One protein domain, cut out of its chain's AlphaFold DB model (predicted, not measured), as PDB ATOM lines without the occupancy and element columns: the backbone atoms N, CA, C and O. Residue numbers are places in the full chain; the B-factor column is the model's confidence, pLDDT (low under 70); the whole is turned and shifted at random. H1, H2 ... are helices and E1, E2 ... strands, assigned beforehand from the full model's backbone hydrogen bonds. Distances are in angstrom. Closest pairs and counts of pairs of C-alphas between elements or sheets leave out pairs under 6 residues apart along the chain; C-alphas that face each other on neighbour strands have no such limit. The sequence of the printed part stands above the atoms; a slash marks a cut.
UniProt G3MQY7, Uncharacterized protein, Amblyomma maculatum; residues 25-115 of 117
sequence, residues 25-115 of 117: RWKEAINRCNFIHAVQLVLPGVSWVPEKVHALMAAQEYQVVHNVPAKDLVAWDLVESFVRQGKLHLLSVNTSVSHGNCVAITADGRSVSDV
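What this domain is: This is residues 25 to 115 of the 117 residues of an uncharacterized protein of Amblyomma maculatum (UniProt G3MQY7). With little regular structure, this loose model has a small body round the hairpin of E1 and E2, with H3 and H4 in it; a wide loop through H2 reaches away, residues 42 to 52 sticking out, and H1 stands free. The 91 printed residues run H1, H2, H3, H4, E1, E2, mixed in class, with 36 in named elements; the sheet E1 - E2 is antiparallel. The radius of gyration of the C-alphas is 16.8 A, the spans 50 by 34 by 31 A.

Where its parts are: E1, residues 102 to 105, is 10.4 A long; E2, residues 111 to 114, is 9.7 A and ends at C-alpha 114 (-2.781, -45.543, -53.048). H3 is residues 70 to 73, 5.3 A; H4 76 to 83, 9.8 A; H2 51 to 58, 10.4 A; H1 25 to 32, 10.3 A, from C-alpha 25 (-0.508, -19.011, -42.278).

How they stand to each other: In the hairpin E1 and E2, antiparallel at 167 degrees, N 104 and O 112 are within hydrogen-bond range, 3.0 A. H3 and H4 are close but not clearly touching; their closest C-alphas, Asp 72 and Leu 78, are 7.7 A apart. H1 and H2 are apart from each other and from both strands. In H1, H2 and H4 every O i to N i+4 pair is within range; H3 is too short for one.

The domain as a whole: The C-alphas farthest apart, Gly 45 and Trp 76, are 51.5 A apart. The printed part has no cut; links H1 to H2, H2 to H3 and H4 to E1 are long. Mean pLDDT of the printed part is 72.7, with residues 107 to 115 among those under 70.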
ATOM      1  N   ARG A  25      -0.586 -18.374 -40.961       70.50
ATOM      2  CA  ARG A  25      -0.508 -19.011 -42.278       70.50
ATOM      3  C   ARG A  25       0.762 -19.822 -42.477       70.50
ATOM      4  O   ARG A  25       0.676 -20.925 -42.995       70.50
ATOM      5  N   TRP A  26       1.920 -19.335 -42.027       74.69
ATOM      6  CA  TRP A  26       3.157 -20.120 -42.113       74.69
ATOM      7  C   TRP A  26       3.107 -21.347 -41.191       74.69
ATOM      8  O   TRP A  26       3.543 -22.426 -41.581       74.69
ATOM      9  N   LYS A  27       2.498 -21.220 -40.001       76.25
ATOM     10  CA  LYS A  27       2.260 -22.359 -39.099       76.25
ATOM     11  C   LYS A  27       1.306 -23.361 -39.735       76.25
ATOM     12  O   LYS A  27       1.523 -24.559 -39.641       76.25
ATOM     13  N   GLU A  28       0.256 -22.873 -40.385       76.94
ATOM     14  CA  GLU A  28      -0.715 -23.702 -41.088       76.94
ATOM     15  C   GLU A  28      -0.083 -24.419 -42.284       76.94
ATOM     16  O   GLU A  28      -0.303 -25.613 -42.449       76.94
ATOM     17  N   ALA A  29       0.756 -23.737 -43.066       74.94
ATOM     18  CA  ALA A  29       1.501 -24.334 -44.170       74.94
ATOM     19  C   ALA A  29       2.413 -25.469 -43.682       74.94
ATOM     20  O   ALA A  29       2.349 -26.570 -44.221       74.94
ATOM     21  N   ILE A  30       3.177 -25.242 -42.605       75.75
ATOM     22  CA  ILE A  30       4.005 -26.288 -41.983       75.75
ATOM     23  C   ILE A  30       3.128 -27.438 -41.468       75.75
ATOM     24  O   ILE A  30       3.437 -28.599 -41.713       75.75
ATOM     25  N   ASN A  31       2.006 -27.137 -40.806       74.12
ATOM     26  CA  ASN A  31       1.095 -28.154 -40.271       74.12
ATOM     27  C   ASN A  31       0.391 -28.981 -41.361       74.12
ATOM     28  O   ASN A  31      -0.045 -30.093 -41.078       74.12
ATOM     29  N   ARG A  32       0.254 -28.457 -42.586       74.25
ATOM     30  CA  ARG A  32      -0.290 -29.195 -43.738       74.25
ATOM     31  C   ARG A  32       0.733 -30.162 -44.346       74.25
ATOM     32  O   ARG A  32       0.340 -31.121 -45.007       74.25
ATOM     33  N   CYS A  33       2.027 -29.943 -44.120       72.19
ATOM     34  CA  CYS A  33       3.088 -30.828 -44.589       72.19
ATOM     35  C   CYS A  33       3.233 -32.042 -43.659       72.19
ATOM     36  O   CYS A  33       3.990 -32.021 -42.694       72.19
ATOM     37  N   ASN A  34       2.522 -33.126 -43.974       71.31
ATOM     38  CA  ASN A  34       2.519 -34.345 -43.153       71.31
ATOM     39  C   ASN A  34       3.828 -35.150 -43.197       71.31
ATOM     40  O   ASN A  34       4.103 -35.900 -42.261       71.31
ATOM     41  N   PHE A  35       4.603 -35.029 -44.278       74.31
ATOM     42  CA  PHE A  35       5.825 -35.801 -44.493       74.31
ATOM     43  C   PHE A  35       6.933 -34.879 -44.998       74.31
ATOM     44  O   PHE A  35       6.864 -34.366 -46.114       74.31
ATOM     45  N   ILE A  36       7.954 -34.668 -44.169       76.25
ATOM     46  CA  ILE A  36       9.130 -33.861 -44.493       76.25
ATOM     47  C   ILE A  36      10.346 -34.775 -44.373       76.25
ATOM     48  O   ILE A  36      10.655 -35.253 -43.286       76.25
ATOM     49  N   HIS A  37      11.016 -35.036 -45.494       73.31
ATOM     50  CA  HIS A  37      12.205 -35.891 -45.508       73.31
ATOM     51  C   HIS A  37      13.466 -35.144 -45.058       73.31
ATOM     52  O   HIS A  37      14.306 -35.711 -44.367       73.31
ATOM     53  N   ALA A  38      13.601 -33.879 -45.458       71.75
ATOM     54  CA  ALA A  38      14.792 -33.092 -45.194       71.75
ATOM     55  C   ALA A  38      14.427 -31.634 -44.915       71.75
ATOM     56  O   ALA A  38      13.617 -31.036 -45.626       71.75
ATOM     57  N   VAL A  39      15.069 -31.062 -43.898       79.44
ATOM     58  CA  VAL A  39      15.055 -29.629 -43.601       79.44
ATOM     59  C   VAL A  39      16.497 -29.148 -43.638       79.44
ATOM     60  O   VAL A  39      17.366 -29.732 -42.996       79.44
ATOM     61  N   GLN A  40      16.761 -28.094 -44.401       79.56
ATOM     62  CA  GLN A  40      18.086 -27.491 -44.498       79.56
ATOM     63  C   GLN A  40      18.022 -26.044 -44.020       79.56
ATOM     64  O   GLN A  40      17.153 -25.282 -44.439       79.56
ATOM     65  N   LEU A  41      18.954 -25.673 -43.145       82.56
ATOM     66  CA  LEU A  41      19.108 -24.313 -42.646       82.56
ATOM     67  C   LEU A  41      20.433 -23.747 -43.157       82.56
ATOM     68  O   LEU A  41      21.496 -24.296 -42.873       82.56
ATOM     69  N   VAL A  42      20.364 -22.637 -43.891       82.62
ATOM     70  CA  VAL A  42      21.541 -21.927 -44.405       82.62
ATOM     71  C   VAL A  42      21.685 -20.610 -43.652       82.62
ATOM     72  O   VAL A  42      20.788 -19.772 -43.690       82.62
ATOM     73  N   LEU A  43      22.816 -20.430 -42.964       82.94
ATOM     74  CA  LEU A  43      23.129 -19.226 -42.191       82.94
ATOM     75  C   LEU A  43      24.327 -18.503 -42.825       82.94
ATOM     76  O   LEU A  43      25.473 -18.900 -42.597       82.94
ATOM     77  N   PRO A  44      24.099 -17.466 -43.647       87.44
ATOM     78  CA  PRO A  44      25.190 -16.755 -44.300       87.44
ATOM     79  C   PRO A  44      25.990 -15.927 -43.287       87.44
ATOM     80  O   PRO A  44      25.422 -15.247 -42.437       87.44
ATOM     81  N   GLY A  45      27.321 -15.959 -43.398       86.31
ATOM     82  CA  GLY A  45      28.217 -15.105 -42.605       86.31
ATOM     83  C   GLY A  45      28.390 -15.515 -41.139       86.31
ATOM     84  O   GLY A  45      28.944 -14.749 -40.354       86.31
ATOM     85  N   VAL A  46      27.938 -16.710 -40.762       85.31
ATOM     86  CA  VAL A  46      28.041 -17.215 -39.392       85.31
ATOM     87  C   VAL A  46      29.250 -18.146 -39.266       85.31
ATOM     88  O   VAL A  46      29.372 -19.113 -40.012       85.31
ATOM     89  N   SER A  47      30.146 -17.861 -38.316       83.56
ATOM     90  CA  SER A  47      31.339 -18.680 -38.037       83.56
ATOM     91  C   SER A  47      31.075 -19.837 -37.068       83.56
ATOM     92  O   SER A  47      31.809 -20.823 -37.091       83.56
ATOM     93  N   TRP A  48      30.033 -19.741 -36.235       84.88
ATOM     94  CA  TRP A  48      29.602 -20.811 -35.331       84.88
ATOM     95  C   TRP A  48      28.068 -20.904 -35.285       84.88
ATOM     96  O   TRP A  48      27.378 -19.897 -35.139       84.88
ATOM     97  N   VAL A  49      27.522 -22.125 -35.314       84.44
ATOM     98  CA  VAL A  49      26.083 -22.384 -35.105       84.44
ATOM     99  C   VAL A  49      25.786 -22.668 -33.622       84.44
ATOM    100  O   VAL A  49      26.439 -23.532 -33.037       84.44
ATOM    101  N   PRO A  50      24.855 -21.949 -32.963       87.88
ATOM    102  CA  PRO A  50      24.575 -22.152 -31.542       87.88
ATOM    103  C   PRO A  50      24.207 -23.603 -31.214       87.88
ATOM    104  O   PRO A  50      23.440 -24.231 -31.941       87.88
ATOM    105  N   GLU A  51      24.675 -24.113 -30.074       86.88
ATOM    106  CA  GLU A  51      24.453 -25.508 -29.660       86.88
ATOM    107  C   GLU A  51      22.966 -25.883 -29.594       86.88
ATOM    108  O   GLU A  51      22.573 -26.973 -29.995       86.88
ATOM    109  N   LYS A  52      22.104 -24.939 -29.196       86.06
ATOM    110  CA  LYS A  52      20.645 -25.129 -29.221       86.06
ATOM    111  C   LYS A  52      20.118 -25.472 -30.617       86.06
ATOM    112  O   LYS A  52      19.209 -26.282 -30.738       86.06
ATOM    113  N   VAL A  53      20.676 -24.863 -31.663       83.88
ATOM    114  CA  VAL A  53      20.292 -25.142 -33.053       83.88
ATOM    115  C   VAL A  53      20.800 -26.522 -33.464       83.88
ATOM    116  O   VAL A  53      20.051 -27.283 -34.065       83.88
ATOM    117  N   HIS A  54      22.021 -26.893 -33.068       81.88
ATOM    118  CA  HIS A  54      22.535 -28.248 -33.287       81.88
ATOM    119  C   HIS A  54      21.666 -29.321 -32.625       81.88
ATOM    120  O   HIS A  54      21.326 -30.307 -33.274       81.88
ATOM    121  N   ALA A  55      21.258 -29.111 -31.372       83.69
ATOM    122  CA  ALA A  55      20.386 -30.036 -30.655       83.69
ATOM    123  C   ALA A  55      19.017 -30.194 -31.340       83.69
ATOM    124  O   ALA A  55      18.510 -31.308 -31.446       83.69
ATOM    125  N   LEU A  56      18.443 -29.103 -31.860       82.25
ATOM    126  CA  LEU A  56      17.181 -29.146 -32.609       82.25
ATOM    127  C   LEU A  56      17.299 -29.938 -33.916       82.25
ATOM    128  O   LEU A  56      16.386 -30.683 -34.256       82.25
ATOM    129  N   MET A  57      18.417 -29.799 -34.632       76.44
ATOM    130  CA  MET A  57      18.668 -30.566 -35.856       76.44
ATOM    131  C   MET A  57      18.918 -32.050 -35.553       76.44
ATOM    132  O   MET A  57      18.464 -32.909 -36.300       76.44
ATOM    133  N   ALA A  58      19.602 -32.359 -34.447       73.75
ATOM    134  CA  ALA A  58      19.871 -33.733 -34.025       73.75
ATOM    135  C   ALA A  58      18.611 -34.471 -33.543       73.75
ATOM    136  O   ALA A  58      18.528 -35.683 -33.688       73.75
ATOM    137  N   ALA A  59      17.613 -33.752 -33.020       71.69
ATOM    138  CA  ALA A  59      16.348 -34.331 -32.565       71.69
ATOM    139  C   ALA A  59      15.461 -34.885 -33.702       71.69
ATOM    140  O   ALA A  59      14.396 -35.443 -33.430       71.69
ATOM    141  N   GLN A  60      15.860 -34.736 -34.970       66.62
ATOM    142  CA  GLN A  60      15.158 -35.304 -36.121       66.62
ATOM    143  C   GLN A  60      15.472 -36.801 -36.288       66.62
ATOM    144  O   GLN A  60      16.062 -37.222 -37.281       66.62
ATOM    145  N   GLU A  61      15.074 -37.619 -35.316       67.44
ATOM    146  CA  GLU A  61      15.207 -39.074 -35.390       67.44
ATOM    147  C   GLU A  61      13.912 -39.707 -35.911       67.44
ATOM    148  O   GLU A  61      12.828 -39.500 -35.363       67.44
ATOM    149  N   TYR A  62      14.021 -40.504 -36.972       74.06
ATOM    150  CA  TYR A  62      12.951 -41.383 -37.435       74.06
ATOM    151  C   TYR A  62      13.441 -42.826 -37.438       74.06
ATOM    152  O   TYR A  62      14.619 -43.108 -37.660       74.06
ATOM    153  N   GLN A  63      12.523 -43.756 -37.195       75.06
ATOM    154  CA  GLN A  63      12.823 -45.180 -37.213       75.06
ATOM    155  C   GLN A  63      12.361 -45.791 -38.531       75.06
ATOM    156  O   GLN A  63      11.250 -45.536 -38.996       75.06
ATOM    157  N   VAL A  64      13.221 -46.615 -39.127       78.75
ATOM    158  CA  VAL A  64      12.881 -47.419 -40.302       78.75
ATOM    159  C   VAL A  64      12.647 -48.845 -39.840       78.75
ATOM    160  O   VAL A  64      13.534 -49.473 -39.264       78.75
ATOM    161  N   VAL A  65      11.448 -49.359 -40.103       79.12
ATOM    162  CA  VAL A  65      11.080 -50.741 -39.800       79.12
ATOM    163  C   VAL A  65      10.885 -51.487 -41.114       79.12
ATOM    164  O   VAL A  65      10.205 -51.006 -42.021       79.12
ATOM    165  N   HIS A  66      11.497 -52.662 -41.228       80.25
ATOM    166  CA  HIS A  66      11.429 -53.489 -42.431       80.25
ATOM    167  C   HIS A  66      10.352 -54.572 -42.311       80.25
ATOM    168  O   HIS A  66      10.098 -55.081 -41.222       80.25
ATOM    169  N   ASN A  67       9.765 -54.959 -43.449       78.38
ATOM    170  CA  ASN A  67       8.810 -56.070 -43.573       78.38
ATOM    171  C   ASN A  67       7.569 -55.973 -42.667       78.38
ATOM    172  O   ASN A  67       7.073 -56.990 -42.187       78.38
ATOM    173  N   VAL A  68       7.042 -54.763 -42.459       77.56
ATOM    174  CA  VAL A  68       5.788 -54.565 -41.718       77.56
ATOM    175  C   VAL A  68       4.597 -54.872 -42.634       77.56
ATOM    176  O   VAL A  68       4.426 -54.194 -43.652       77.56
ATOM    177  N   PRO A  69       3.759 -55.875 -42.322       78.69
ATOM    178  CA  PRO A  69       2.570 -56.142 -43.112       78.69
ATOM    179  C   PRO A  69       1.497 -55.087 -42.811       78.69
ATOM    180  O   PRO A  69       1.289 -54.693 -41.666       78.69
ATOM    181  N   ALA A  70       0.756 -54.663 -43.837       71.38
ATOM    182  CA  ALA A  70      -0.228 -53.583 -43.708       71.38
ATOM    183  C   ALA A  70      -1.311 -53.850 -42.643       71.38
ATOM    184  O   ALA A  70      -1.810 -52.914 -42.031       71.38
ATOM    185  N   LYS A  71      -1.640 -55.122 -42.377       75.94
ATOM    186  CA  LYS A  71      -2.594 -55.517 -41.327       75.94
ATOM    187  C   LYS A  71      -2.152 -55.092 -39.918       75.94
ATOM    188  O   LYS A  71      -3.005 -54.774 -39.097       75.94
ATOM    189  N   ASP A  72      -0.844 -55.046 -39.656       76.75
ATOM    190  CA  ASP A  72      -0.300 -54.695 -38.340       76.75
ATOM    191  C   ASP A  72      -0.356 -53.175 -38.120       76.75
ATOM    192  O   ASP A  72      -0.440 -52.711 -36.987       76.75
ATOM    193  N   LEU A  73      -0.405 -52.391 -39.204       70.94
ATOM    194  CA  LEU A  73      -0.577 -50.936 -39.161       70.94
ATOM    195  C   LEU A  73      -2.006 -50.506 -38.791       70.94
ATOM    196  O   LEU A  73      -2.216 -49.364 -38.393       70.94
ATOM    197  N   VAL A  74      -2.979 -51.411 -38.930       71.19
ATOM    198  CA  VAL A  74      -4.394 -51.193 -38.573       71.19
ATOM    199  C   VAL A  74      -4.776 -52.001 -37.325       71.19
ATOM    200  O   VAL A  74      -5.940 -52.038 -36.927       71.19
ATOM    201  N   ALA A  75      -3.803 -52.664 -36.690       76.12
ATOM    202  CA  ALA A  75      -4.036 -53.396 -35.458       76.12
ATOM    203  C   ALA A  75      -4.527 -52.438 -34.367       76.12
ATOM    204  O   ALA A  75      -3.973 -51.353 -34.169       76.12
ATOM    205  N   TRP A  76      -5.571 -52.858 -33.649       68.00
ATOM    206  CA  TRP A  76      -6.204 -52.049 -32.608       68.00
ATOM    207  C   TRP A  76      -5.200 -51.578 -31.549       68.00
ATOM    208  O   TRP A  76      -5.246 -50.425 -31.129       68.00
ATOM    209  N   ASP A  77      -4.227 -52.426 -31.217       71.75
ATOM    210  CA  ASP A  77      -3.165 -52.131 -30.252       71.75
ATOM    211  C   ASP A  77      -2.307 -50.926 -30.671       71.75
ATOM    212  O   ASP A  77      -1.920 -50.104 -29.837       71.75
ATOM    213  N   LEU A  78      -2.040 -50.777 -31.972       71.75
ATOM    214  CA  LEU A  78      -1.250 -49.676 -32.521       71.75
ATOM    215  C   LEU A  78      -2.071 -48.383 -32.567       71.75
ATOM    216  O   LEU A  78      -1.570 -47.312 -32.217       71.75
ATOM    217  N   VAL A  79      -3.351 -48.484 -32.924       69.38
ATOM    218  CA  VAL A  79      -4.286 -47.351 -32.903       69.38
ATOM    219  C   VAL A  79      -4.469 -46.828 -31.474       69.38
ATOM    220  O   VAL A  79      -4.369 -45.626 -31.230       69.38
ATOM    221  N   GLU A  80      -4.687 -47.711 -30.504       71.69
ATOM    222  CA  GLU A  80      -4.871 -47.321 -29.108       71.69
ATOM    223  C   GLU A  80      -3.593 -46.748 -28.486       71.69
ATOM    224  O   GLU A  80      -3.659 -45.742 -27.777       71.69
ATOM    225  N   SER A  81      -2.433 -47.327 -28.795       67.06
ATOM    226  CA  SER A  81      -1.161 -46.885 -28.217       67.06
ATOM    227  C   SER A  81      -0.637 -45.594 -28.843       67.06
ATOM    228  O   SER A  81      -0.113 -44.751 -28.129       67.06
ATOM    229  N   PHE A  82      -0.784 -45.400 -30.157       67.56
ATOM    230  CA  PHE A  82      -0.125 -44.287 -30.855       67.56
ATOM    231  C   PHE A  82      -1.092 -43.239 -31.398       67.56
ATOM    232  O   PHE A  82      -0.797 -42.049 -31.307       67.56
ATOM    233  N   VAL A  83      -2.251 -43.647 -31.921       66.25
ATOM    234  CA  VAL A  83      -3.228 -42.709 -32.505       66.25
ATOM    235  C   VAL A  83      -4.063 -42.031 -31.416       66.25
ATOM    236  O   VAL A  83      -4.395 -40.857 -31.542       66.25
ATOM    237  N   ARG A  84      -4.379 -42.724 -30.309       62.44
ATOM    238  CA  ARG A  84      -5.102 -42.110 -29.175       62.44
ATOM    239  C   ARG A  84      -4.201 -41.328 -28.217       62.44
ATOM    240  O   ARG A  84      -4.692 -40.401 -27.578       62.44
ATOM    241  N   GLN A  85      -2.920 -41.685 -28.097       61.91
ATOM    242  CA  GLN A  85      -1.990 -41.030 -27.161       61.91
ATOM    243  C   GLN A  85      -1.171 -39.899 -27.799       61.91
ATOM    244  O   GLN A  85      -0.559 -39.111 -27.079       61.91
ATOM    245  N   GLY A  86      -1.149 -39.789 -29.130       66.00
ATOM    246  CA  GLY A  86      -0.309 -38.815 -29.813       66.00
ATOM    247  C   GLY A  86      -0.540 -38.738 -31.318       66.00
ATOM    248  O   GLY A  86      -1.621 -39.029 -31.822       66.00
ATOM    249  N   LYS A  87       0.491 -38.281 -32.034       67.69
ATOM    250  CA  LYS A  87       0.513 -38.183 -33.496       67.69
ATOM    251  C   LYS A  87       1.460 -39.242 -34.042       67.69
ATOM    252  O   LYS A  87       2.637 -39.238 -33.690       67.69
ATOM    253  N   LEU A  88       0.956 -40.113 -34.910       73.44
ATOM    254  CA  LEU A  88       1.751 -41.123 -35.601       73.44
ATOM    255  C   LEU A  88       1.881 -40.755 -37.080       73.44
ATOM    256  O   LEU A  88       0.878 -40.515 -37.746       73.44
ATOM    257  N   HIS A  89       3.114 -40.735 -37.583       73.75
ATOM    258  CA  HIS A  89       3.408 -40.568 -39.003       73.75
ATOM    259  C   HIS A  89       4.131 -41.814 -39.502       73.75
ATOM    260  O   HIS A  89       5.177 -42.175 -38.965       73.75
ATOM    261  N   LEU A  90       3.584 -42.463 -40.527       76.88
ATOM    262  CA  LEU A  90       4.214 -43.613 -41.174       76.88
ATOM    263  C   LEU A  90       4.176 -43.428 -42.683       76.88
ATOM    264  O   LEU A  90       3.178 -42.963 -43.232       76.88
ATOM    265  N   LEU A  91       5.263 -43.811 -43.343       80.81
ATOM    266  CA  LEU A  91       5.414 -43.736 -44.788       80.81
ATOM    267  C   LEU A  91       6.150 -44.982 -45.271       80.81
ATOM    268  O   LEU A  91       7.195 -45.336 -44.721       80.81
ATOM    269  N   SER A  92       5.625 -45.642 -46.301       78.69
ATOM    270  CA  SER A  92       6.338 -46.729 -46.963       78.69
ATOM    271  C   SER A  92       7.613 -46.199 -47.623       78.69
ATOM    272  O   SER A  92       7.589 -45.291 -48.454       78.69
ATOM    273  N   VAL A  93       8.755 -46.759 -47.226       73.75
ATOM    274  CA  VAL A  93      10.071 -46.357 -47.730       73.75
ATOM    275  C   VAL A  93      10.414 -47.187 -48.964       73.75
ATOM    276  O   VAL A  93      10.162 -48.390 -48.998       73.75
ATOM    277  N   ASN A  94      11.030 -46.553 -49.966       64.56
ATOM    278  CA  ASN A  94      11.507 -47.196 -51.197       64.56
ATOM    279  C   ASN A  94      10.403 -47.777 -52.109       64.56
ATOM    280  O   ASN A  94      10.668 -48.619 -52.965       64.56
ATOM    281  N   THR A  95       9.163 -47.311 -51.956       64.25
ATOM    282  CA  THR A  95       8.051 -47.582 -52.877       64.25
ATOM    283  C   THR A  95       7.792 -46.341 -53.728       64.25
ATOM    284  O   THR A  95       7.563 -45.258 -53.193       64.25
ATOM    285  N   SER A  96       7.847 -46.471 -55.054       67.31
ATOM    286  CA  SER A  96       7.506 -45.367 -55.959       67.31
ATOM    287  C   SER A  96       5.991 -45.274 -56.105       67.31
ATOM    288  O   SER A  96       5.376 -46.250 -56.524       67.31
ATOM    289  N   VAL A  97       5.407 -44.098 -55.856       66.38
ATOM    290  CA  VAL A  97       3.967 -43.833 -56.083       66.38
ATOM    291  C   VAL A  97       3.545 -44.191 -57.513       66.38
ATOM    292  O   VAL A  97       2.431 -44.635 -57.756       66.38
ATOM    293  N   SER A  98       4.454 -44.051 -58.477       64.81
ATOM    294  CA  SER A  98       4.173 -44.356 -59.880       64.81
ATOM    295  C   SER A  98       4.182 -45.854 -60.210       64.81
ATOM    296  O   SER A  98       3.576 -46.236 -61.207       64.81
ATOM    297  N   HIS A  99       4.858 -46.695 -59.419       62.91
ATOM    298  CA  HIS A  99       5.155 -48.091 -59.788       62.91
ATOM    299  C   HIS A  99       4.879 -49.121 -58.681       62.91
ATOM    300  O   HIS A  99       5.139 -50.306 -58.879       62.91
ATOM    301  N   GLY A 100       4.386 -48.709 -57.512       63.81
ATOM    302  CA  GLY A 100       4.170 -49.607 -56.384       63.81
ATOM    303  C   GLY A 100       3.098 -49.124 -55.416       63.81
ATOM    304  O   GLY A 100       2.720 -47.955 -55.403       63.81
ATOM    305  N   ASN A 101       2.633 -50.051 -54.579       69.94
ATOM    306  CA  ASN A 101       1.659 -49.762 -53.533       69.94
ATOM    307  C   ASN A 101       2.327 -48.930 -52.438       69.94
ATOM    308  O   ASN A 101       3.263 -49.395 -51.784       69.94
ATOM    309  N   CYS A 102       1.840 -47.707 -52.248       73.50
ATOM    310  CA  CYS A 102       2.345 -46.795 -51.233       73.50
ATOM    311  C   CYS A 102       1.330 -46.680 -50.098       73.50
ATOM    312  O   CYS A 102       0.129 -46.518 -50.329       73.50
ATOM    313  N   VAL A 103       1.821 -46.760 -48.863       75.88
ATOM    314  CA  VAL A 103       0.995 -46.650 -47.660       75.88
ATOM    315  C   VAL A 103       1.523 -45.505 -46.817       75.88
ATOM    316  O   VAL A 103       2.708 -45.462 -46.482       75.88
ATOM    317  N   ALA A 104       0.629 -44.587 -46.468       75.50
ATOM    318  CA  ALA A 104       0.915 -43.468 -45.592       75.50
ATOM    319  C   ALA A 104      -0.140 -43.382 -44.481       75.50
ATOM    320  O   ALA A 104      -1.334 -43.571 -44.719       75.50
ATOM    321  N   ILE A 105       0.300 -43.078 -43.262       73.88
ATOM    322  CA  ILE A 105      -0.571 -42.783 -42.120       73.88
ATOM    323  C   ILE A 105      -0.230 -41.383 -41.634       73.88
ATOM    324  O   ILE A 105       0.937 -41.079 -41.370       73.88
ATOM    325  N   THR A 106      -1.248 -40.533 -41.554       70.75
ATOM    326  CA  THR A 106      -1.126 -39.149 -41.097       70.75
ATOM    327  C   THR A 106      -1.505 -39.013 -39.622       70.75
ATOM    328  O   THR A 106      -2.221 -39.843 -39.061       70.75
ATOM    329  N   ALA A 107      -1.036 -37.930 -38.991       64.88
ATOM    330  CA  ALA A 107      -1.218 -37.642 -37.565       64.88
ATOM    331  C   ALA A 107      -2.672 -37.643 -37.069       64.88
ATOM    332  O   ALA A 107      -2.911 -37.823 -35.880       64.88
ATOM    333  N   ASP A 108      -3.629 -37.389 -37.955       64.62
ATOM    334  CA  ASP A 108      -5.066 -37.398 -37.684       64.62
ATOM    335  C   ASP A 108      -5.687 -38.803 -37.778       64.62
ATOM    336  O   ASP A 108      -6.908 -38.945 -37.717       64.62
ATOM    337  N   GLY A 109      -4.863 -39.846 -37.928       56.34
ATOM    338  CA  GLY A 109      -5.298 -41.237 -38.019       56.34
ATOM    339  C   GLY A 109      -5.920 -41.596 -39.368       56.34
ATOM    340  O   GLY A 109      -6.502 -42.672 -39.502       56.34
ATOM    341  N   ARG A 110      -5.818 -40.724 -40.381       57.34
ATOM    342  CA  ARG A 110      -6.263 -41.048 -41.738       57.34
ATOM    343  C   ARG A 110      -5.190 -41.887 -42.429       57.34
ATOM    344  O   ARG A 110      -4.060 -41.454 -42.636       57.34
ATOM    345  N   SER A 111      -5.543 -43.113 -42.792       52.38
ATOM    346  CA  SER A 111      -4.723 -43.941 -43.673       52.38
ATOM    347  C   SER A 111      -4.975 -43.527 -45.120       52.38
ATOM    348  O   SER A 111      -6.100 -43.651 -45.607       52.38
ATOM    349  N   VAL A 112      -3.942 -43.057 -45.815       54.44
ATOM    350  CA  VAL A 112      -3.976 -42.847 -47.266       54.44
ATOM    351  C   VAL A 112      -3.204 -43.997 -47.898       54.44
ATOM    352  O   VAL A 112      -1.983 -44.091 -47.783       54.44
ATOM    353  N   SER A 113      -3.933 -44.906 -48.535       48.12
ATOM    354  CA  SER A 113      -3.367 -46.005 -49.311       48.12
ATOM    355  C   SER A 113      -3.668 -45.757 -50.783       48.12
ATOM    356  O   SER A 113      -4.838 -45.767 -51.170       48.12
ATOM    357  N   ASP A 114      -2.634 -45.538 -51.591       46.94
ATOM    358  CA  ASP A 114      -2.781 -45.543 -53.048       46.94
ATOM    359  C   ASP A 114      -2.552 -46.982 -53.520       46.94
ATOM    360  O   ASP A 114      -1.421 -47.477 -53.565       46.94
ATOM    361  N   VAL A 115      -3.660 -47.694 -53.741       38.19
ATOM    362  CA  VAL A 115      -3.690 -49.086 -54.200       38.19
ATOM    363  C   VAL A 115      -4.239 -49.072 -55.617       38.19
ATOM    364  O   VAL A 115      -5.424 -48.813 -55.822       38.19
TER     365      VAL A 115